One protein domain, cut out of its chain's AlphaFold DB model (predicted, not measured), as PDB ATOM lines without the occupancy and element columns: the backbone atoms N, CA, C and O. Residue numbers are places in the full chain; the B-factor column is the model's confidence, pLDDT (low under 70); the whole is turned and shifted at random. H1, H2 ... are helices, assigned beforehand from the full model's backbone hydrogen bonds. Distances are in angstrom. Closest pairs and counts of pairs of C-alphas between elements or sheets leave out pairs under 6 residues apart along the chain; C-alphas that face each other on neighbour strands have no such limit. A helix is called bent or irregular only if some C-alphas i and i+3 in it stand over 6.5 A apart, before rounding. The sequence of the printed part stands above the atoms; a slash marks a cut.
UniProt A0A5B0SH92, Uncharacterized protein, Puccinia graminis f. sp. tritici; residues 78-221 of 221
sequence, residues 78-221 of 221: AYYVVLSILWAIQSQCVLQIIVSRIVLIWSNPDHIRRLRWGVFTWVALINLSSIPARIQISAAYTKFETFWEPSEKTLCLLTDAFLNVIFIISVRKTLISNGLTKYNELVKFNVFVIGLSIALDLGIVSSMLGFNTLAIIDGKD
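What this domain is: This is residues 78 to 221 of the 221 residues of an uncharacterized protein of Puccinia graminis f. sp. tritici (UniProt A0A5B0SH92). Look first at the long helix H3: it is the hub of an elongated set of four helices, with the hairpin of H1 and H2 packed along one side of it and the long helix H4 folded back along another, away from that hairpin. H1, H2 and H3 make an up-and-down bundle, each running against the one before it, while residues 177 to 182 stick out at one end of the long axis and residues 213 to 221 at the other. The printed part has 144 residues with four named helices, in the order H1, H2, H3, H4, and no named strand; its class is all helix. It is loose, with a radius of gyration of the C-alphas of 18.9 A, and its spans of 64 by 32 by 22 A are only just elongated.

Where its parts are: Find C-alpha 139 at (-26.178, -37.609, 32.024); from there H3, residues 139 to 178, runs 59.1 A. It has a kink of 32 degrees near residue 147 and is neither bent nor irregular, but only just: C-alphas 147 and 150 are 6.2 A apart. H4, residues 181 to 218, runs 56.3 A to C-alpha 218 at (-10.739, -47.062, 23.002); it is only just irregular, with C-alphas 182 and 185 6.9 A apart. Go back to C-alpha 78 at (-22.318, -18.567, 32.549), where H1, residues 78 to 105, begins its 41.5 A. H2, residues 109 to 130, covers 32.2 A.

How they stand to each other: Start from H3, which touches the other three helices. H3 and H4 form a helical hairpin at a shallow tilt of 13 degrees, opposite ways; their closest C-alphas, of Ala 161 and Ile 198, are 6.6 A apart. H1 touches H3 with residues 95 to 105 alone, at a shallow tilt of 17 degrees, the same way; look at Ile 102 and Phe 167, the closest C-alphas, 5.5 A apart. H2 touches H3 with residues 123 to 130 alone, closest at the C-alphas of Ile 126 and Glu 152, 6.7 A apart; this too is a hairpin. H1 and H2 form a hairpin at a shallow tilt of 18 degrees, with the C-alphas of Val 103 and Ile 112 closest at 5.6 A. H4 is apart from H1 and from H2. In H2 every O i to N i+4 pair is within hydrogen-bond range; H1 has 23 of 24, H3 32 of 36 and H4 32 of 34.

The domain as a whole: The two C-alphas farthest apart are those of Gly 179 and Asp 221, the chain's last residue, at 64.8 A. The printed part has no cut and no long link. In the B-factor column, pLDDT averages 78.0 over the printed part and is under 70 in residues 132 to 143, 176 to 183 and 209 to 221.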
ATOM      1  N   ALA A  78     -22.238 -19.789  33.348       79.56
ATOM      2  CA  ALA A  78     -22.318 -18.567  32.549       79.56
ATOM      3  C   ALA A  78     -21.290 -18.511  31.403       79.56
ATOM      4  O   ALA A  78     -21.610 -17.983  30.342       79.56
ATOM      5  N   TYR A  79     -20.092 -19.083  31.578       82.56
ATOM      6  CA  TYR A  79     -19.064 -19.126  30.534       82.56
ATOM      7  C   TYR A  79     -19.554 -19.893  29.298       82.56
ATOM      8  O   TYR A  79     -19.519 -19.372  28.184       82.56
ATOM      9  N   TYR A  80     -20.096 -21.098  29.503       79.19
ATOM     10  CA  TYR A  80     -20.608 -21.944  28.421       79.19
ATOM     11  C   TYR A  80     -21.824 -21.322  27.722       79.19
ATOM     12  O   TYR A  80     -21.925 -21.368  26.496       79.19
ATOM     13  N   VAL A  81     -22.716 -20.678  28.482       82.44
ATOM     14  CA  VAL A  81     -23.887 -19.980  27.925       82.44
ATOM     15  C   VAL A  81     -23.462 -18.792  27.061       82.44
ATOM     16  O   VAL A  81     -23.946 -18.650  25.940       82.44
ATOM     17  N   VAL A  82     -22.531 -17.960  27.540       87.00
ATOM     18  CA  VAL A  82     -22.028 -16.807  26.777       87.00
ATOM     19  C   VAL A  82     -21.324 -17.261  25.502       87.00
ATOM     20  O   VAL A  82     -21.592 -16.706  24.436       87.00
ATOM     21  N   LEU A  83     -20.484 -18.296  25.578       85.00
ATOM     22  CA  LEU A  83     -19.802 -18.844  24.406       85.00
ATOM     23  C   LEU A  83     -20.802 -19.400  23.378       85.00
ATOM     24  O   LEU A  83     -20.655 -19.157  22.182       85.00
ATOM     25  N   SER A  84     -21.868 -20.064  23.835       84.81
ATOM     26  CA  SER A  84     -22.938 -20.557  22.960       84.81
ATOM     27  C   SER A  84     -23.727 -19.425  22.297       84.81
ATOM     28  O   SER A  84     -24.078 -19.533  21.123       84.81
ATOM     29  N   ILE A  85     -24.001 -18.331  23.015       87.81
ATOM     30  CA  ILE A  85     -24.681 -17.153  22.454       87.81
ATOM     31  C   ILE A  85     -23.793 -16.469  21.413       87.81
ATOM     32  O   ILE A  85     -24.269 -16.126  20.332       87.81
ATOM     33  N   LEU A  86     -22.505 -16.286  21.710       89.69
ATOM     34  CA  LEU A  86     -21.554 -15.695  20.768       89.69
ATOM     35  C   LEU A  86     -21.429 -16.536  19.503       89.69
ATOM     36  O   LEU A  86     -21.478 -15.984  18.404       89.69
ATOM     37  N   TRP A  87     -21.364 -17.858  19.642       87.88
ATOM     38  CA  TRP A  87     -21.376 -18.760  18.500       87.88
ATOM     39  C   TRP A  87     -22.654 -18.623  17.664       87.88
ATOM     40  O   TRP A  87     -22.565 -18.506  16.441       87.88
ATOM     41  N   ALA A  88     -23.823 -18.544  18.304       89.19
ATOM     42  CA  ALA A  88     -25.090 -18.360  17.602       89.19
ATOM     43  C   ALA A  88     -25.163 -17.029  16.842       89.19
ATOM     44  O   ALA A  88     -25.631 -16.972  15.704       89.19
ATOM     45  N   ILE A  89     -24.651 -15.949  17.435       89.56
ATOM     46  CA  ILE A  89     -24.560 -14.649  16.763       89.56
ATOM     47  C   ILE A  89     -23.589 -14.734  15.581       89.56
ATOM     48  O   ILE A  89     -23.901 -14.247  14.491       89.56
ATOM     49  N   GLN A  90     -22.427 -15.358  15.772       90.38
ATOM     50  CA  GLN A  90     -21.406 -15.507  14.740       90.38
ATOM     51  C   GLN A  90     -21.930 -16.297  13.537       90.38
ATOM     52  O   GLN A  90     -21.823 -15.816  12.408       90.38
ATOM     53  N   SER A  91     -22.517 -17.475  13.767       87.94
ATOM     54  CA  SER A  91     -23.030 -18.351  12.706       87.94
ATOM     55  C   SER A  91     -24.136 -17.662  11.900       87.94
ATOM     56  O   SER A  91     -24.121 -17.696  10.666       87.94
ATOM     57  N   GLN A  92     -25.020 -16.920  12.573       90.81
ATOM     58  CA  GLN A  92     -26.041 -16.107  11.918       90.81
ATOM     59  C   GLN A  92     -25.425 -15.006  11.048       90.81
ATOM     60  O   GLN A  92     -25.847 -14.805   9.907       90.81
ATOM     61  N   CYS A  93     -24.429 -14.276  11.560       90.12
ATOM     62  CA  CYS A  93     -23.837 -13.154  10.835       90.12
ATOM     63  C   CYS A  93     -23.060 -13.611   9.594       90.12
ATOM     64  O   CYS A  93     -23.237 -13.020   8.526       90.12
ATOM     65  N   VAL A  94     -22.263 -14.678   9.697       88.75
ATOM     66  CA  VAL A  94     -21.470 -15.218   8.576       88.75
ATOM     67  C   VAL A  94     -22.375 -15.626   7.409       88.75
ATOM     68  O   VAL A  94     -22.166 -15.184   6.274       88.75
ATOM     69  N   LEU A  95     -23.442 -16.382   7.680       88.50
ATOM     70  CA  LEU A  95     -24.357 -16.839   6.632       88.50
ATOM     71  C   LEU A  95     -25.159 -15.675   6.027       88.50
ATOM     72  O   LEU A  95     -25.363 -15.619   4.811       88.50
ATOM     73  N   GLN A  96     -25.537 -14.675   6.828       89.12
ATOM     74  CA  GLN A  96     -26.197 -13.463   6.325       89.12
ATOM     75  C   GLN A  96     -25.278 -12.600   5.449       89.12
ATOM     76  O   GLN A  96     -25.762 -11.982   4.497       89.12
ATOM     77  N   ILE A  97     -23.965 -12.574   5.701       87.75
ATOM     78  CA  ILE A  97     -22.985 -11.897   4.837       87.75
ATOM     79  C   ILE A  97     -22.976 -12.540   3.444       87.75
ATOM     80  O   ILE A  97     -23.043 -11.820   2.444       87.75
ATOM     81  N   ILE A  98     -22.959 -13.875   3.354       85.88
ATOM     82  CA  ILE A  98     -22.999 -14.602   2.071       85.88
ATOM     83  C   ILE A  98     -24.318 -14.335   1.345       85.88
ATOM     84  O   ILE A  98     -24.305 -13.946   0.173       85.88
ATOM     85  N   VAL A  99     -25.451 -14.449   2.043       87.69
ATOM     86  CA  VAL A  99     -26.776 -14.163   1.474       87.69
ATOM     87  C   VAL A  99     -26.862 -12.723   0.970       87.69
ATOM     88  O   VAL A  99     -27.324 -12.497  -0.144       87.69
ATOM     89  N   SER A 100     -26.367 -11.747   1.732       85.94
ATOM     90  CA  SER A 100     -26.352 -10.335   1.331       85.94
ATOM     91  C   SER A 100     -25.591 -10.112   0.016       85.94
ATOM     92  O   SER A 100     -26.033  -9.334  -0.832       85.94
ATOM     93  N   ARG A 101     -24.500 -10.859  -0.224       83.62
ATOM     94  CA  ARG A 101     -23.780 -10.830  -1.512       83.62
ATOM     95  C   ARG A 101     -24.588 -11.430  -2.660       83.62
ATOM     96  O   ARG A 101     -24.567 -10.873  -3.753       83.62
ATOM     97  N   ILE A 102     -25.294 -12.538  -2.431       83.38
ATOM     98  CA  ILE A 102     -26.160 -13.169  -3.445       83.38
ATOM     99  C   ILE A 102     -27.291 -12.210  -3.837       83.38
ATOM    100  O   ILE A 102     -27.560 -11.997  -5.018       83.38
ATOM    101  N   VAL A 103     -27.907 -11.586  -2.836       82.62
ATOM    102  CA  VAL A 103     -29.008 -10.633  -2.993       82.62
ATOM    103  C   VAL A 103     -28.609  -9.409  -3.815       82.62
ATOM    104  O   VAL A 103     -29.425  -8.915  -4.582       82.62
ATOM    105  N   LEU A 104     -27.362  -8.950  -3.708       79.31
ATOM    106  CA  LEU A 104     -26.854  -7.830  -4.503       79.31
ATOM    107  C   LEU A 104     -26.773  -8.151  -6.009       79.31
ATOM    108  O   LEU A 104     -26.821  -7.239  -6.827       79.31
ATOM    109  N   ILE A 105     -26.651  -9.431  -6.378       80.12
ATOM    110  CA  ILE A 105     -26.530  -9.883  -7.775       80.12
ATOM    111  C   ILE A 105     -27.898 -10.180  -8.398       80.12
ATOM    112  O   ILE A 105     -28.074 -10.035  -9.608       80.12
ATOM    113  N   TRP A 106     -28.863 -10.636  -7.599       75.19
ATOM    114  CA  TRP A 106     -30.216 -10.902  -8.076       75.19
ATOM    115  C   TRP A 106     -31.031  -9.615  -8.214       75.19
ATOM    116  O   TRP A 106     -30.959  -8.718  -7.385       75.19
ATOM    117  N   SER A 107     -31.854  -9.549  -9.261       73.19
ATOM    118  CA  SER A 107     -32.716  -8.388  -9.510       73.19
ATOM    119  C   SER A 107     -34.142  -8.563  -8.974       73.19
ATOM    120  O   SER A 107     -34.878  -7.583  -8.902       73.19
ATOM    121  N   ASN A 108     -34.561  -9.789  -8.626       83.94
ATOM    122  CA  ASN A 108     -35.943 -10.075  -8.230       83.94
ATOM    123  C   ASN A 108     -36.119 -10.016  -6.690       83.94
ATOM    124  O   ASN A 108     -35.636 -10.919  -5.995       83.94
ATOM    125  N   PRO A 109     -36.812  -8.995  -6.145       81.69
ATOM    126  CA  PRO A 109     -36.882  -8.726  -4.704       81.69
ATOM    127  C   PRO A 109     -37.634  -9.796  -3.896       81.69
ATOM    128  O   PRO A 109     -37.322 -10.001  -2.719       81.69
ATOM    129  N   ASP A 110     -38.580 -10.520  -4.500       85.56
ATOM    130  CA  ASP A 110     -39.390 -11.515  -3.783       85.56
ATOM    131  C   ASP A 110     -38.593 -12.781  -3.457       85.56
ATOM    132  O   ASP A 110     -38.621 -13.288  -2.332       85.56
ATOM    133  N   HIS A 111     -37.812 -13.261  -4.427       84.62
ATOM    134  CA  HIS A 111     -36.929 -14.414  -4.248       84.62
ATOM    135  C   HIS A 111     -35.801 -14.105  -3.257       84.62
ATOM    136  O   HIS A 111     -35.471 -14.931  -2.406       84.62
ATOM    137  N   ILE A 112     -35.273 -12.882  -3.317       85.44
ATOM    138  CA  ILE A 112     -34.294 -12.338  -2.371       85.44
ATOM    139  C   ILE A 112     -34.821 -12.385  -0.935       85.44
ATOM    140  O   ILE A 112     -34.134 -12.867  -0.031       85.44
ATOM    141  N   ARG A 113     -36.048 -11.899  -0.711       86.44
ATOM    142  CA  ARG A 113     -36.637 -11.845   0.629       86.44
ATOM    143  C   ARG A 113     -36.900 -13.251   1.167       86.44
ATOM    144  O   ARG A 113     -36.586 -13.507   2.327       86.44
ATOM    145  N   ARG A 114     -37.391 -14.173   0.329       88.00
ATOM    146  CA  ARG A 114     -37.584 -15.585   0.703       88.00
ATOM    147  C   ARG A 114     -36.273 -16.276   1.071       88.00
ATOM    148  O   ARG A 114     -36.229 -16.931   2.105       88.00
ATOM    149  N   LEU A 115     -35.206 -16.091   0.288       87.12
ATOM    150  CA  LEU A 115     -33.895 -16.676   0.593       87.12
ATOM    151  C   LEU A 115     -33.342 -16.139   1.919       87.12
ATOM    152  O   LEU A 115     -32.861 -16.906   2.748       87.12
ATOM    153  N   ARG A 116     -33.463 -14.827   2.150       88.19
ATOM    154  CA  ARG A 116     -32.965 -14.189   3.371       88.19
ATOM    155  C   ARG A 116     -33.663 -14.692   4.628       88.19
ATOM    156  O   ARG A 116     -32.978 -15.044   5.586       88.19
ATOM    157  N   TRP A 117     -34.993 -14.741   4.618       90.75
ATOM    158  CA  TRP A 117     -35.766 -15.261   5.746       90.75
ATOM    159  C   TRP A 117     -35.614 -16.773   5.902       90.75
ATOM    160  O   TRP A 117     -35.462 -17.237   7.023       90.75
ATOM    161  N   GLY A 118     -35.561 -17.529   4.801       91.94
ATOM    162  CA  GLY A 118     -35.350 -18.976   4.837       91.94
ATOM    163  C   GLY A 118     -34.033 -19.354   5.514       91.94
ATOM    164  O   GLY A 118     -34.037 -20.133   6.462       91.94
ATOM    165  N   VAL A 119     -32.919 -18.740   5.096       91.19
ATOM    166  CA  VAL A 119     -31.607 -18.970   5.728       91.19
ATOM    167  C   VAL A 119     -31.599 -18.460   7.169       91.19
ATOM    168  O   VAL A 119     -31.090 -19.144   8.048       91.19
ATOM    169  N   PHE A 120     -32.198 -17.292   7.437       91.25
ATOM    170  CA  PHE A 120     -32.275 -16.751   8.796       91.25
ATOM    171  C   PHE A 120     -32.964 -17.725   9.759       91.25
ATOM    172  O   PHE A 120     -32.424 -18.016  10.825       91.25
ATOM    173  N   THR A 121     -34.138 -18.230   9.378       92.81
ATOM    174  CA  THR A 121     -34.927 -19.158  10.191       92.81
ATOM    175  C   THR A 121     -34.234 -20.509  10.316       92.81
ATOM    176  O   THR A 121     -34.183 -21.049  11.414       92.81
ATOM    177  N   TRP A 122     -33.654 -21.036   9.236       93.12
ATOM    178  CA  TRP A 122     -32.931 -22.310   9.255       93.12
ATOM    179  C   TRP A 122     -31.780 -22.311  10.265       93.12
ATOM    180  O   TRP A 122     -31.684 -23.197  11.110       93.12
ATOM    181  N   VAL A 123     -30.945 -21.275  10.231       89.88
ATOM    182  CA  VAL A 123     -29.784 -21.161  11.123       89.88
ATOM    183  C   VAL A 123     -30.223 -20.891  12.560       89.88
ATOM    184  O   VAL A 123     -29.660 -21.462  13.492       89.88
ATOM    185  N   ALA A 124     -31.272 -20.089  12.759       89.81
ATOM    186  CA  ALA A 124     -31.848 -19.876  14.083       89.81
ATOM    187  C   ALA A 124     -32.373 -21.183  14.700       89.81
ATOM    188  O   ALA A 124     -32.164 -21.410  15.888       89.81
ATOM    189  N   LEU A 125     -33.000 -22.060  13.906       90.62
ATOM    190  CA  LEU A 125     -33.480 -23.367  14.369       90.62
ATOM    191  C   LEU A 125     -32.331 -24.282  14.799       90.62
ATOM    192  O   LEU A 125     -32.428 -24.910  15.852       90.62
ATOM    193  N   ILE A 126     -31.244 -24.322  14.024       88.44
ATOM    194  CA  ILE A 126     -30.057 -25.115  14.369       88.44
ATOM    195  C   ILE A 126     -29.474 -24.627  15.698       88.44
ATOM    196  O   ILE A 126     -29.367 -25.412  16.634       88.44
ATOM    197  N   ASN A 127     -29.197 -23.325  15.820       86.12
ATOM    198  CA  ASN A 127     -28.591 -22.773  17.033       86.12
ATOM    199  C   ASN A 127     -29.502 -22.910  18.262       86.12
ATOM    200  O   ASN A 127     -29.020 -23.190  19.357       86.12
ATOM    201  N   LEU A 128     -30.819 -22.731  18.103       83.38
ATOM    202  CA  LEU A 128     -31.773 -22.888  19.204       83.38
ATOM    203  C   LEU A 128     -31.815 -24.337  19.706       83.38
ATOM    204  O   LEU A 128     -31.960 -24.561  20.907       83.38
ATOM    205  N   SER A 129     -31.639 -25.309  18.808       81.44
ATOM    206  CA  SER A 129     -31.568 -26.731  19.156       81.44
ATOM    207  C   SER A 129     -30.319 -27.094  19.964       81.44
ATOM    208  O   SER A 129     -30.322 -28.099  20.673       81.44
ATOM    209  N   SER A 130     -29.259 -26.293  19.885       73.62
ATOM    210  CA  SER A 130     -27.967 -26.591  20.516       73.62
ATOM    211  C   SER A 130     -27.857 -26.066  21.949       73.62
ATOM    212  O   SER A 130     -27.099 -26.607  22.749       73.62
ATOM    213  N   ILE A 131     -28.659 -25.063  22.322       73.00
ATOM    214  CA  ILE A 131     -28.657 -24.460  23.669       73.00
ATOM    215  C   ILE A 131     -29.039 -25.466  24.777       73.00
ATOM    216  O   ILE A 131     -28.328 -25.517  25.782       73.00
ATOM    217  N   PRO A 132     -30.094 -26.302  24.640       64.19
ATOM    218  CA  PRO A 132     -30.468 -27.273  25.672       64.19
ATOM    219  C   PRO A 132     -29.399 -28.343  25.909       64.19
ATOM    220  O   PRO A 132     -29.235 -28.801  27.037       64.19
ATOM    221  N   ALA A 133     -28.657 -28.721  24.862       60.59
ATOM    222  CA  ALA A 133     -27.585 -29.707  24.957       60.59
ATOM    223  C   ALA A 133     -26.445 -29.209  25.865       60.59
ATOM    224  O   ALA A 133     -25.941 -29.967  26.687       60.59
ATOM    225  N   ARG A 134     -26.127 -27.908  25.810       61.56
ATOM    226  CA  ARG A 134     -25.011 -27.306  26.561       61.56
ATOM    227  C   ARG A 134     -25.297 -27.006  28.032       61.56
ATOM    228  O   ARG A 134     -24.386 -26.632  28.762       61.56
ATOM    229  N   ILE A 135     -26.543 -27.153  28.486       61.03
ATOM    230  CA  ILE A 135     -26.919 -26.882  29.883       61.03
ATOM    231  C   ILE A 135     -26.505 -28.040  30.823       61.03
ATOM    232  O   ILE A 135     -26.443 -27.821  32.024       61.03
ATOM    233  N   GLN A 136     -26.148 -29.230  30.309       57.47
ATOM    234  CA  GLN A 136     -25.466 -30.347  31.011       57.47
ATOM    235  C   GLN A 136     -25.819 -30.589  32.507       57.47
ATOM    236  O   GLN A 136     -24.950 -30.886  33.324       57.47
ATOM    237  N   ILE A 137     -27.100 -30.536  32.896       57.66
ATOM    238  CA  ILE A 137     -27.520 -30.858  34.281       57.66
ATOM    239  C   ILE A 137     -27.716 -32.378  34.497       57.66
ATOM    240  O   ILE A 137     -27.735 -32.844  35.632       57.66
ATOM    241  N   SER A 138     -27.845 -33.187  33.433       56.41
ATOM    242  CA  SER A 138     -28.109 -34.634  33.548       56.41
ATOM    243  C   SER A 138     -27.394 -35.467  32.478       56.41
ATOM    244  O   SER A 138     -27.286 -35.051  31.325       56.41
ATOM    245  N   ALA A 139     -26.960 -36.678  32.851       61.22
ATOM    246  CA  ALA A 139     -26.178 -37.609  32.024       61.22
ATOM    247  C   ALA A 139     -26.856 -38.019  30.699       61.22
ATOM    248  O   ALA A 139     -26.184 -38.437  29.755       61.22
ATOM    249  N   ALA A 140     -28.183 -37.887  30.604       63.78
ATOM    250  CA  ALA A 140     -28.916 -38.104  29.357       63.78
ATOM    251  C   ALA A 140     -28.622 -37.012  28.308       63.78
ATOM    252  O   ALA A 140     -28.521 -37.314  27.119       63.78
ATOM    253  N   TYR A 141     -28.425 -35.763  28.744       64.38
ATOM    254  CA  TYR A 141     -28.113 -34.644  27.851       64.38
ATOM    255  C   TYR A 141     -26.672 -34.693  27.349       64.38
ATOM    256  O   TYR A 141     -26.434 -34.356  26.195       64.38
ATOM    257  N   THR A 142     -25.738 -35.212  28.150       67.19
ATOM    258  CA  THR A 142     -24.341 -35.394  27.729       67.19
ATOM    259  C   THR A 142     -24.229 -36.336  26.531       67.19
ATOM    260  O   THR A 142     -23.541 -36.017  25.568       67.19
ATOM    261  N   LYS A 143     -24.960 -37.464  26.528       68.94
ATOM    262  CA  LYS A 143     -24.978 -38.383  25.373       68.94
ATOM    263  C   LYS A 143     -25.585 -37.734  24.134       68.94
ATOM    264  O   LYS A 143     -25.083 -37.940  23.035       68.94
ATOM    265  N   PHE A 144     -26.661 -36.965  24.302       74.56
ATOM    266  CA  PHE A 144     -27.281 -36.249  23.190       74.56
ATOM    267  C   PHE A 144     -26.331 -35.201  22.596       74.56
ATOM    268  O   PHE A 144     -26.192 -35.133  21.379       74.56
ATOM    269  N   GLU A 145     -25.626 -34.442  23.434       73.38
ATOM    270  CA  GLU A 145     -24.644 -33.446  22.998       73.38
ATOM    271  C   GLU A 145     -23.513 -34.067  22.174       73.38
ATOM    272  O   GLU A 145     -23.183 -33.540  21.115       73.38
ATOM    273  N   THR A 146     -22.983 -35.223  22.584       72.88
ATOM    274  CA  THR A 146     -21.904 -35.905  21.849       72.88
ATOM    275  C   THR A 146     -22.290 -36.243  20.404       72.88
ATOM    276  O   THR A 146     -21.449 -36.170  19.510       72.88
ATOM    277  N   PHE A 147     -23.557 -36.585  20.147       75.50
ATOM    278  CA  PHE A 147     -24.053 -36.855  18.790       75.50
ATOM    279  C   PHE A 147     -24.520 -35.594  18.057       75.50
ATOM    280  O   PHE A 147     -24.354 -35.477  16.838       75.50
ATOM    281  N   TRP A 148     -25.124 -34.651  18.781       81.75
ATOM    282  CA  TRP A 148     -25.691 -33.443  18.193       81.75
ATOM    283  C   TRP A 148     -24.609 -32.453  17.760       81.75
ATOM    284  O   TRP A 148     -24.707 -31.867  16.684       81.75
ATOM    285  N   GLU A 149     -23.534 -32.316  18.533       79.38
ATOM    286  CA  GLU A 149     -22.487 -31.329  18.285       79.38
ATOM    287  C   GLU A 149     -21.740 -31.517  16.939       79.38
ATOM    288  O   GLU A 149     -21.541 -30.526  16.226       79.38
ATOM    289  N   PRO A 150     -21.348 -32.737  16.517       79.62
ATOM    290  CA  PRO A 150     -20.795 -32.963  15.178       79.62
ATOM    291  C   PRO A 150     -21.835 -32.764  14.067       79.62
ATOM    292  O   PRO A 150     -21.510 -32.275  12.980       79.62
ATOM    293  N   SER A 151     -23.092 -33.121  14.340       84.88
ATOM    294  CA  SER A 151     -24.198 -33.011  13.383       84.88
ATOM    295  C   SER A 151     -24.507 -31.550  13.060       84.88
ATOM    296  O   SER A 151     -24.598 -31.180  11.892       84.88
ATOM    297  N   GLU A 152     -24.579 -30.694  14.078       85.12
ATOM    298  CA  GLU A 152     -24.741 -29.248  13.929       85.12
ATOM    299  C   GLU A 152     -23.635 -28.637  13.067       85.12
ATOM    300  O   GLU A 152     -23.919 -27.901  12.120       85.12
ATOM    301  N   LYS A 153     -22.370 -28.965  13.353       84.50
ATOM    302  CA  LYS A 153     -21.239 -28.444  12.573       84.50
ATOM    303  C   LYS A 153     -21.286 -28.917  11.122       84.50
ATOM    304  O   LYS A 153     -21.020 -28.128  10.218       84.50
ATOM    305  N   THR A 154     -21.702 -30.161  10.890       86.44
ATOM    306  CA  THR A 154     -21.885 -30.716   9.541       86.44
ATOM    307  C   THR A 154     -23.015 -30.011   8.784       86.44
ATOM    308  O   THR A 154     -22.849 -29.665   7.616       86.44
ATOM    309  N   LEU A 155     -24.148 -29.737   9.439       89.75
ATOM    310  CA  LEU A 155     -25.270 -29.001   8.845       89.75
ATOM    311  C   LEU A 155     -24.900 -27.548   8.529       89.75
ATOM    312  O   LEU A 155     -25.268 -27.037   7.467       89.75
ATOM    313  N   CYS A 156     -24.149 -26.893   9.415       86.88
ATOM    314  CA  CYS A 156     -23.609 -25.557   9.180       86.88
ATOM    315  C   CYS A 156     -22.666 -25.542   7.969       86.88
ATOM    316  O   CYS A 156     -22.845 -24.710   7.081       86.88
ATOM    317  N   LEU A 157     -21.738 -26.502   7.881       87.69
ATOM    318  CA  LEU A 157     -20.810 -26.638   6.754       87.69
ATOM    319  C   LEU A 157     -21.543 -26.897   5.435       87.69
ATOM    320  O   LEU A 157     -21.250 -26.266   4.421       87.69
ATOM    321  N   LEU A 158     -22.536 -27.791   5.438       89.75
ATOM    322  CA  LEU A 158     -23.343 -28.076   4.253       89.75
ATOM    323  C   LEU A 158     -24.117 -26.832   3.791       89.75
ATOM    324  O   LEU A 158     -24.197 -26.562   2.593       89.75
ATOM    325  N   THR A 159     -24.662 -26.065   4.738       90.12
ATOM    326  CA  THR A 159     -25.379 -24.814   4.456       90.12
ATOM    327  C   THR A 159     -24.443 -23.765   3.856       90.12
ATOM    328  O   THR A 159     -24.805 -23.122   2.867       90.12
ATOM    329  N   ASP A 160     -23.236 -23.618   4.408       87.12
ATOM    330  CA  ASP A 160     -22.217 -22.711   3.880       87.12
ATOM    331  C   ASP A 160     -21.819 -23.093   2.445       87.12
ATOM    332  O   ASP A 160     -21.924 -22.273   1.527       87.12
ATOM    333  N   ALA A 161     -21.488 -24.368   2.216       87.31
ATOM    334  CA  ALA A 161     -21.139 -24.885   0.896       87.31
ATOM    335  C   ALA A 161     -22.272 -24.673  -0.123       87.31
ATOM    336  O   ALA A 161     -22.030 -24.205  -1.239       87.31
ATOM    337  N   PHE A 162     -23.522 -24.951   0.259       89.69
ATOM    338  CA  PHE A 162     -24.688 -24.772  -0.605       89.69
ATOM    339  C   PHE A 162     -24.881 -23.309  -1.032       89.69
ATOM    340  O   PHE A 162     -25.034 -23.018  -2.222       89.69
ATOM    341  N   LEU A 163     -24.828 -22.368  -0.085       87.56
ATOM    342  CA  LEU A 163     -24.974 -20.940  -0.382       87.56
ATOM    343  C   LEU A 163     -23.811 -20.414  -1.229       87.56
ATOM    344  O   LEU A 163     -24.024 -19.639  -2.166       87.56
ATOM    345  N   ASN A 164     -22.596 -20.875  -0.951       86.12
ATOM    346  CA  ASN A 164     -21.411 -20.521  -1.717       86.12
ATOM    347  C   ASN A 164     -21.469 -21.045  -3.166       86.12
ATOM    348  O   ASN A 164     -21.109 -20.318  -4.098       86.12
ATOM    349  N   VAL A 165     -22.016 -22.243  -3.400       85.94
ATOM    350  CA  VAL A 165     -22.279 -22.765  -4.755       85.94
ATOM    351  C   VAL A 165     -23.333 -21.923  -5.482       85.94
ATOM    352  O   VAL A 165     -23.114 -21.530  -6.633       85.94
ATOM    353  N   ILE A 166     -24.444 -21.576  -4.820       86.38
ATOM    354  CA  ILE A 166     -25.481 -20.698  -5.394       86.38
ATOM    355  C   ILE A 166     -24.889 -19.351  -5.806       86.38
ATOM    356  O   ILE A 166     -25.207 -18.834  -6.883       86.38
ATOM    357  N   PHE A 167     -24.018 -18.784  -4.975       84.56
ATOM    358  CA  PHE A 167     -23.336 -17.532  -5.267       84.56
ATOM    359  C   PHE A 167     -22.479 -17.634  -6.535       84.56
ATOM    360  O   PHE A 167     -22.634 -16.806  -7.432       84.56
ATOM    361  N   ILE A 168     -21.651 -18.675  -6.673       83.00
ATOM    362  CA  ILE A 168     -20.819 -18.888  -7.870       83.00
ATOM    363  C   ILE A 168     -21.684 -19.044  -9.126       83.00
ATOM    364  O   ILE A 168     -21.409 -18.412 -10.149       83.00
ATOM    365  N   ILE A 169     -22.748 -19.850  -9.061       84.12
ATOM    366  CA  ILE A 169     -23.669 -20.047 -10.192       84.12
ATOM    367  C   ILE A 169     -24.323 -18.717 -10.582       84.12
ATOM    368  O   ILE A 169     -24.408 -18.396 -11.769       84.12
ATOM    369  N   SER A 170     -24.746 -17.926  -9.595       82.75
ATOM    370  CA  SER A 170     -25.377 -16.624  -9.820       82.75
ATOM    371  C   SER A 170     -24.410 -15.632 -10.464       82.75
ATOM    372  O   SER A 170     -24.760 -15.005 -11.461       82.75
ATOM    373  N   VAL A 171     -23.167 -15.555  -9.977       79.44
ATOM    374  CA  VAL A 171     -22.110 -14.721 -10.568       79.44
ATOM    375  C   VAL A 171     -21.854 -15.118 -12.023       79.44
ATOM    376  O   VAL A 171     -21.808 -14.245 -12.888       79.44
ATOM    377  N   ARG A 172     -21.739 -16.422 -12.326       79.06
ATOM    378  CA  ARG A 172     -21.522 -16.901 -13.704       79.06
ATOM    379  C   ARG A 172     -22.679 -16.519 -14.625       79.06
ATOM    380  O   ARG A 172     -22.425 -16.009 -15.711       79.06
ATOM    381  N   LYS A 173     -23.931 -16.720 -14.196       79.62
ATOM    382  CA  LYS A 173     -25.120 -16.362 -14.992       79.62
ATOM    383  C   LYS A 173     -25.170 -14.864 -15.301       79.62
ATOM    384  O   LYS A 173     -25.354 -14.490 -16.457       79.62
ATOM    385  N   THR A 174     -24.935 -14.016 -14.300       72.88
ATOM    386  CA  THR A 174     -24.934 -12.556 -14.478       72.88
ATOM    387  C   THR A 174     -23.771 -12.078 -15.352       72.88
ATOM    388  O   THR A 174     -23.947 -11.160 -16.148       72.88
ATOM    389  N   LEU A 175     -22.590 -12.697 -15.271       70.81
ATOM    390  CA  LEU A 175     -21.454 -12.348 -16.136       70.81
ATOM    391  C   LEU A 175     -21.679 -12.726 -17.602       70.81
ATOM    392  O   LEU A 175     -21.380 -11.925 -18.484       70.81
ATOM    393  N   ILE A 176     -22.184 -13.938 -17.860       68.56
ATOM    394  CA  ILE A 176     -22.423 -14.443 -19.221       68.56
ATOM    395  C   ILE A 176     -23.450 -13.554 -19.933       68.56
ATOM    396  O   ILE A 176     -23.252 -13.198 -21.088       68.56
ATOM    397  N   SER A 177     -24.484 -13.113 -19.209       65.00
ATOM    398  CA  SER A 177     -25.472 -12.143 -19.696       65.00
ATOM    399  C   SER A 177     -24.874 -10.783 -20.074       65.00
ATOM    400  O   SER A 177     -25.463 -10.084 -20.890       65.00
ATOM    401  N   ASN A 178     -23.750 -10.386 -19.470       65.00
ATOM    402  CA  ASN A 178     -23.130  -9.080 -19.691       65.00
ATOM    403  C   ASN A 178     -21.958  -9.125 -20.689       65.00
ATOM    404  O   ASN A 178     -21.385  -8.082 -20.976       65.00
ATOM    405  N   GLY A 179     -21.575 -10.293 -21.223       62.94
ATOM    406  CA  GLY A 179     -20.582 -10.418 -22.307       62.94
ATOM    407  C   GLY A 179     -19.130 -10.045 -21.955       62.94
ATOM    408  O   GLY A 179     -18.267 -10.046 -22.831       62.94
ATOM    409  N   LEU A 180     -18.816  -9.743 -20.690       60.16
ATOM    410  CA  LEU A 180     -17.472  -9.321 -20.278       60.16
ATOM    411  C   LEU A 180     -16.565 -10.521 -19.954       60.16
ATOM    412  O   LEU A 180     -16.445 -10.947 -18.804       60.16
ATOM    413  N   THR A 181     -15.820 -10.996 -20.952       63.81
ATOM    414  CA  THR A 181     -14.726 -11.978 -20.787       63.81
ATOM    415  C   THR A 181     -13.646 -11.520 -19.792       63.81
ATOM    416  O   THR A 181     -13.010 -12.347 -19.141       63.81
ATOM    417  N   LYS A 182     -13.491 -10.204 -19.585       61.53
ATOM    418  CA  LYS A 182     -12.526  -9.594 -18.648       61.53
ATOM    419  C   LYS A 182     -12.821  -9.869 -17.164       61.53
ATOM    420  O   LYS A 182     -11.913  -9.784 -16.342       61.53
ATOM    421  N   TYR A 183     -14.053 -10.228 -16.799       65.88
ATOM    422  CA  TYR A 183     -14.415 -10.515 -15.402       65.88
ATOM    423  C   TYR A 183     -14.080 -11.946 -14.950       65.88
ATOM    424  O   TYR A 183     -14.256 -12.274 -13.777       65.88
ATOM    425  N   ASN A 184     -13.558 -12.791 -15.843       71.06
ATOM    426  CA  ASN A 184     -13.229 -14.180 -15.524       71.06
ATOM    427  C   ASN A 184     -12.162 -14.291 -14.416       71.06
ATOM    428  O   ASN A 184     -12.247 -15.170 -13.567       71.06
ATOM    429  N   GLU A 185     -11.213 -13.352 -14.360       73.88
ATOM    430  CA  GLU A 185     -10.190 -13.310 -13.304       73.88
ATOM    431  C   GLU A 185     -10.782 -12.985 -11.924       73.88
ATOM    432  O   GLU A 185     -10.425 -13.616 -10.929       73.88
ATOM    433  N   LEU A 186     -11.770 -12.082 -11.854       73.06
ATOM    434  CA  LEU A 186     -12.490 -11.812 -10.604       73.06
ATOM    435  C   LEU A 186     -13.282 -13.038 -10.134       73.06
ATOM    436  O   LEU A 186     -13.338 -13.314  -8.937       73.06
ATOM    437  N   VAL A 187     -13.881 -13.782 -11.068       75.00
ATOM    438  CA  VAL A 187     -14.616 -15.012 -10.746       75.00
ATOM    439  C   VAL A 187     -13.671 -16.091 -10.242       75.00
ATOM    440  O   VAL A 187     -13.964 -16.688  -9.211       75.00
ATOM    441  N   LYS A 188     -12.529 -16.311 -10.902       77.00
ATOM    442  CA  LYS A 188     -11.511 -17.273 -10.454       77.00
ATOM    443  C   LYS A 188     -11.010 -16.950  -9.049       77.00
ATOM    444  O   LYS A 188     -10.980 -17.841  -8.207       77.00
ATOM    445  N   PHE A 189     -10.691 -15.684  -8.771       78.56
ATOM    446  CA  PHE A 189     -10.257 -15.262  -7.439       78.56
ATOM    447  C   PHE A 189     -11.344 -15.493  -6.381       78.56
ATOM    448  O   PHE A 189     -11.078 -16.019  -5.305       78.56
ATOM    449  N   ASN A 190     -12.592 -15.154  -6.695       80.00
ATOM    450  CA  ASN A 190     -13.707 -15.349  -5.778       80.00
ATOM    451  C   ASN A 190     -14.006 -16.841  -5.525       80.00
ATOM    452  O   ASN A 190     -14.258 -17.225  -4.388       80.00
ATOM    453  N   VAL A 191     -13.919 -17.689  -6.556       79.94
ATOM    454  CA  VAL A 191     -14.025 -19.152  -6.425       79.94
ATOM    455  C   VAL A 191     -12.882 -19.708  -5.575       79.94
ATOM    456  O   VAL A 191     -13.129 -20.555  -4.724       79.94
ATOM    457  N   PHE A 192     -11.657 -19.208  -5.753       84.81
ATOM    458  CA  PHE A 192     -10.505 -19.612  -4.949       84.81
ATOM    459  C   PHE A 192     -10.705 -19.302  -3.459       84.81
ATOM    460  O   PHE A 192     -10.531 -20.185  -2.625       84.81
ATOM    461  N   VAL A 193     -11.138 -18.083  -3.121       82.31
ATOM    462  CA  VAL A 193     -11.400 -17.685  -1.725       82.31
ATOM    463  C   VAL A 193     -12.506 -18.536  -1.092       82.31
ATOM    464  O   VAL A 193     -12.391 -18.927   0.066       82.31
ATOM    465  N   ILE A 194     -13.556 -18.865  -1.848       82.06
ATOM    466  CA  ILE A 194     -14.634 -19.753  -1.386       82.06
ATOM    467  C   ILE A 194     -14.121 -21.178  -1.165       82.06
ATOM    468  O   ILE A 194     -14.411 -21.777  -0.135       82.06
ATOM    469  N   GLY A 195     -13.348 -21.716  -2.112       82.44
ATOM    470  CA  GLY A 195     -12.758 -23.047  -1.990       82.44
ATOM    471  C   GLY A 195     -11.841 -23.156  -0.772       82.44
ATOM    472  O   GLY A 195     -11.912 -24.138  -0.040       82.44
ATOM    473  N   LEU A 196     -11.050 -22.112  -0.508       85.00
ATOM    474  CA  LEU A 196     -10.220 -22.021   0.690       85.00
ATOM    475  C   LEU A 196     -11.065 -21.997   1.974       85.00
ATOM    476  O   LEU A 196     -10.719 -22.687   2.925       85.00
ATOM    477  N   SER A 197     -12.180 -21.259   1.992       82.69
ATOM    478  CA  SER A 197     -13.103 -21.220   3.140       82.69
ATOM    479  C   SER A 197     -13.658 -22.608   3.468       82.69
ATOM    480  O   SER A 197     -13.538 -23.066   4.599       82.69
ATOM    481  N   ILE A 198     -14.177 -23.316   2.460       84.19
ATOM    482  CA  ILE A 198     -14.747 -24.662   2.633       84.19
ATOM    483  C   ILE A 198     -13.670 -25.658   3.084       84.19
ATOM    484  O   ILE A 198     -13.939 -26.527   3.909       84.19
ATOM    485  N   ALA A 199     -12.443 -25.538   2.567       85.19
ATOM    486  CA  ALA A 199     -11.333 -26.398   2.968       85.19
ATOM    487  C   ALA A 199     -10.957 -26.212   4.448       85.19
ATOM    488  O   ALA A 199     -10.715 -27.200   5.140       85.19
ATOM    489  N   LEU A 200     -10.943 -24.969   4.941       84.56
ATOM    490  CA  LEU A 200     -10.688 -24.674   6.353       84.56
ATOM    491  C   LEU A 200     -11.801 -25.230   7.251       84.56
ATOM    492  O   LEU A 200     -11.503 -25.896   8.243       84.56
ATOM    493  N   ASP A 201     -13.066 -25.040   6.870       82.31
ATOM    494  CA  ASP A 201     -14.210 -25.569   7.623       82.31
ATOM    495  C   ASP A 201     -14.207 -27.105   7.663       82.31
ATOM    496  O   ASP A 201     -14.403 -27.707   8.722       82.31
ATOM    497  N   LEU A 202     -13.900 -27.763   6.537       82.38
ATOM    498  CA  LEU A 202     -13.725 -29.218   6.476       82.38
ATOM    499  C   LEU A 202     -12.567 -29.693   7.357       82.38
ATOM    500  O   LEU A 202     -12.687 -30.732   8.006       82.38
ATOM    501  N   GLY A 203     -11.464 -28.945   7.416       82.81
ATOM    502  CA  GLY A 203     -10.335 -29.238   8.303       82.81
ATOM    503  C   GLY A 203     -10.740 -29.252   9.780       82.81
ATOM    504  O   GLY A 203     -10.387 -30.170  10.518       82.81
ATOM    505  N   ILE A 204     -11.555 -28.285  10.207       79.81
ATOM    506  CA  ILE A 204     -12.045 -28.209  11.591       79.81
ATOM    507  C   ILE A 204     -13.023 -29.356  11.892       79.81
ATOM    508  O   ILE A 204     -12.890 -30.033  12.912       79.81
ATOM    509  N   VAL A 205     -13.988 -29.611  11.003       81.44
ATOM    510  CA  VAL A 205     -14.992 -30.673  11.194       81.44
ATOM    511  C   VAL A 205     -14.350 -32.063  11.186       81.44
ATOM    512  O   VAL A 205     -14.684 -32.897  12.028       81.44
ATOM    513  N   SER A 206     -13.404 -32.311  10.277       77.50
ATOM    514  CA  SER A 206     -12.680 -33.586  10.197       77.50
ATOM    515  C   SER A 206     -11.831 -33.854  11.438       77.50
ATOM    516  O   SER A 206     -11.846 -34.978  11.935       77.50
ATOM    517  N   SER A 207     -11.175 -32.828  11.991       75.25
ATOM    518  CA  SER A 207     -10.464 -32.929  13.269       75.25
ATOM    519  C   SER A 207     -11.403 -33.400  14.386       75.25
ATOM    520  O   SER A 207     -11.144 -34.413  15.034       75.25
ATOM    521  N   MET A 208     -12.568 -32.760  14.540       71.94
ATOM    522  CA  MET A 208     -13.541 -33.129  15.578       71.94
ATOM    523  C   MET A 208     -14.127 -34.540  15.405       71.94
ATOM    524  O   MET A 208     -14.311 -35.258  16.387       71.94
ATOM    525  N   LEU A 209     -14.403 -34.961  14.167       68.19
ATOM    526  CA  LEU A 209     -14.877 -36.317  13.866       68.19
ATOM    527  C   LEU A 209     -13.804 -37.382  14.139       68.19
ATOM    528  O   LEU A 209     -14.123 -38.454  14.663       68.19
ATOM    529  N   GLY A 210     -12.541 -37.089  13.819       60.75
ATOM    530  CA  GLY A 210     -11.407 -37.979  14.068       60.75
ATOM    531  C   GLY A 210     -11.240 -38.304  15.553       60.75
ATOM    532  O   GLY A 210     -11.145 -39.477  15.913       60.75
ATOM    533  N   PHE A 211     -11.315 -37.293  16.424       58.84
ATOM    534  CA  PHE A 211     -11.249 -37.489  17.878       58.84
ATOM    535  C   PHE A 211     -12.419 -38.319  18.428       58.84
ATOM    536  O   PHE A 211     -12.206 -39.194  19.266       58.84
ATOM    537  N   ASN A 212     -13.644 -38.111  17.930       57.06
ATOM    538  CA  ASN A 212     -14.814 -38.864  18.397       57.06
ATOM    539  C   ASN A 212     -14.754 -40.351  17.995       57.06
ATOM    540  O   ASN A 212     -15.170 -41.229  18.744       57.06
ATOM    541  N   THR A 213     -14.195 -40.648  16.820       54.66
ATOM    542  CA  THR A 213     -14.083 -42.030  16.324       54.66
ATOM    543  C   THR A 213     -13.044 -42.828  17.117       54.66
ATOM    544  O   THR A 213     -13.276 -43.994  17.421       54.66
ATOM    545  N   LEU A 214     -11.932 -42.198  17.510       52.50
ATOM    546  CA  LEU A 214     -10.906 -42.828  18.348       52.50
ATOM    547  C   LEU A 214     -11.407 -43.099  19.775       52.50
ATOM    548  O   LEU A 214     -11.165 -44.182  20.299       52.50
ATOM    549  N   ALA A 215     -12.185 -42.186  20.364       53.56
ATOM    550  CA  ALA A 215     -12.776 -42.378  21.694       53.56
ATOM    551  C   ALA A 215     -13.771 -43.557  21.762       53.56
ATOM    552  O   ALA A 215     -13.899 -44.206  22.796       53.56
ATOM    553  N   ILE A 216     -14.469 -43.864  20.662       53.41
ATOM    554  CA  ILE A 216     -15.402 -45.005  20.582       53.41
ATOM    555  C   ILE A 216     -14.655 -46.341  20.430       53.41
ATOM    556  O   ILE A 216     -15.170 -47.377  20.851       53.41
ATOM    557  N   ILE A 217     -13.462 -46.331  19.831       54.78
ATOM    558  CA  ILE A 217     -12.633 -47.532  19.659       54.78
ATOM    559  C   ILE A 217     -11.919 -47.882  20.973       54.78
ATOM    560  O   ILE A 217     -11.889 -49.053  21.329       54.78
ATOM    561  N   ASP A 218     -11.434 -46.882  21.713       51.03
ATOM    562  CA  ASP A 218     -10.739 -47.062  23.002       51.03
ATOM    563  C   ASP A 218     -11.702 -47.373  24.168       51.03
ATOM    564  O   ASP A 218     -11.335 -47.999  25.153       51.03
ATOM    565  N   GLY A 219     -12.980 -46.992  24.051       47.41
ATOM    566  CA  GLY A 219     -14.032 -47.321  25.024       47.41
ATOM    567  C   GLY A 219     -14.679 -48.701  24.841       47.41
ATOM    568  O   GLY A 219     -15.755 -48.936  25.399       47.41
ATOM    569  N   LYS A 220     -14.093 -49.577  24.012       43.78
ATOM    570  CA  LYS A 220     -14.622 -50.915  23.700       43.78
ATOM    571  C   LYS A 220     -13.795 -52.072  24.289       43.78
ATOM    572  O   LYS A 220     -14.089 -53.217  23.946       43.78
ATOM    573  N   ASP A 221     -12.858 -51.773  25.189       37.62
ATOM    574  CA  ASP A 221     -12.105 -52.753  25.984       37.62
ATOM    575  C   ASP A 221     -12.527 -52.740  27.466       37.62
ATOM    576  O   ASP A 221     -12.609 -51.643  28.069       37.62
TER     577      ASP A 221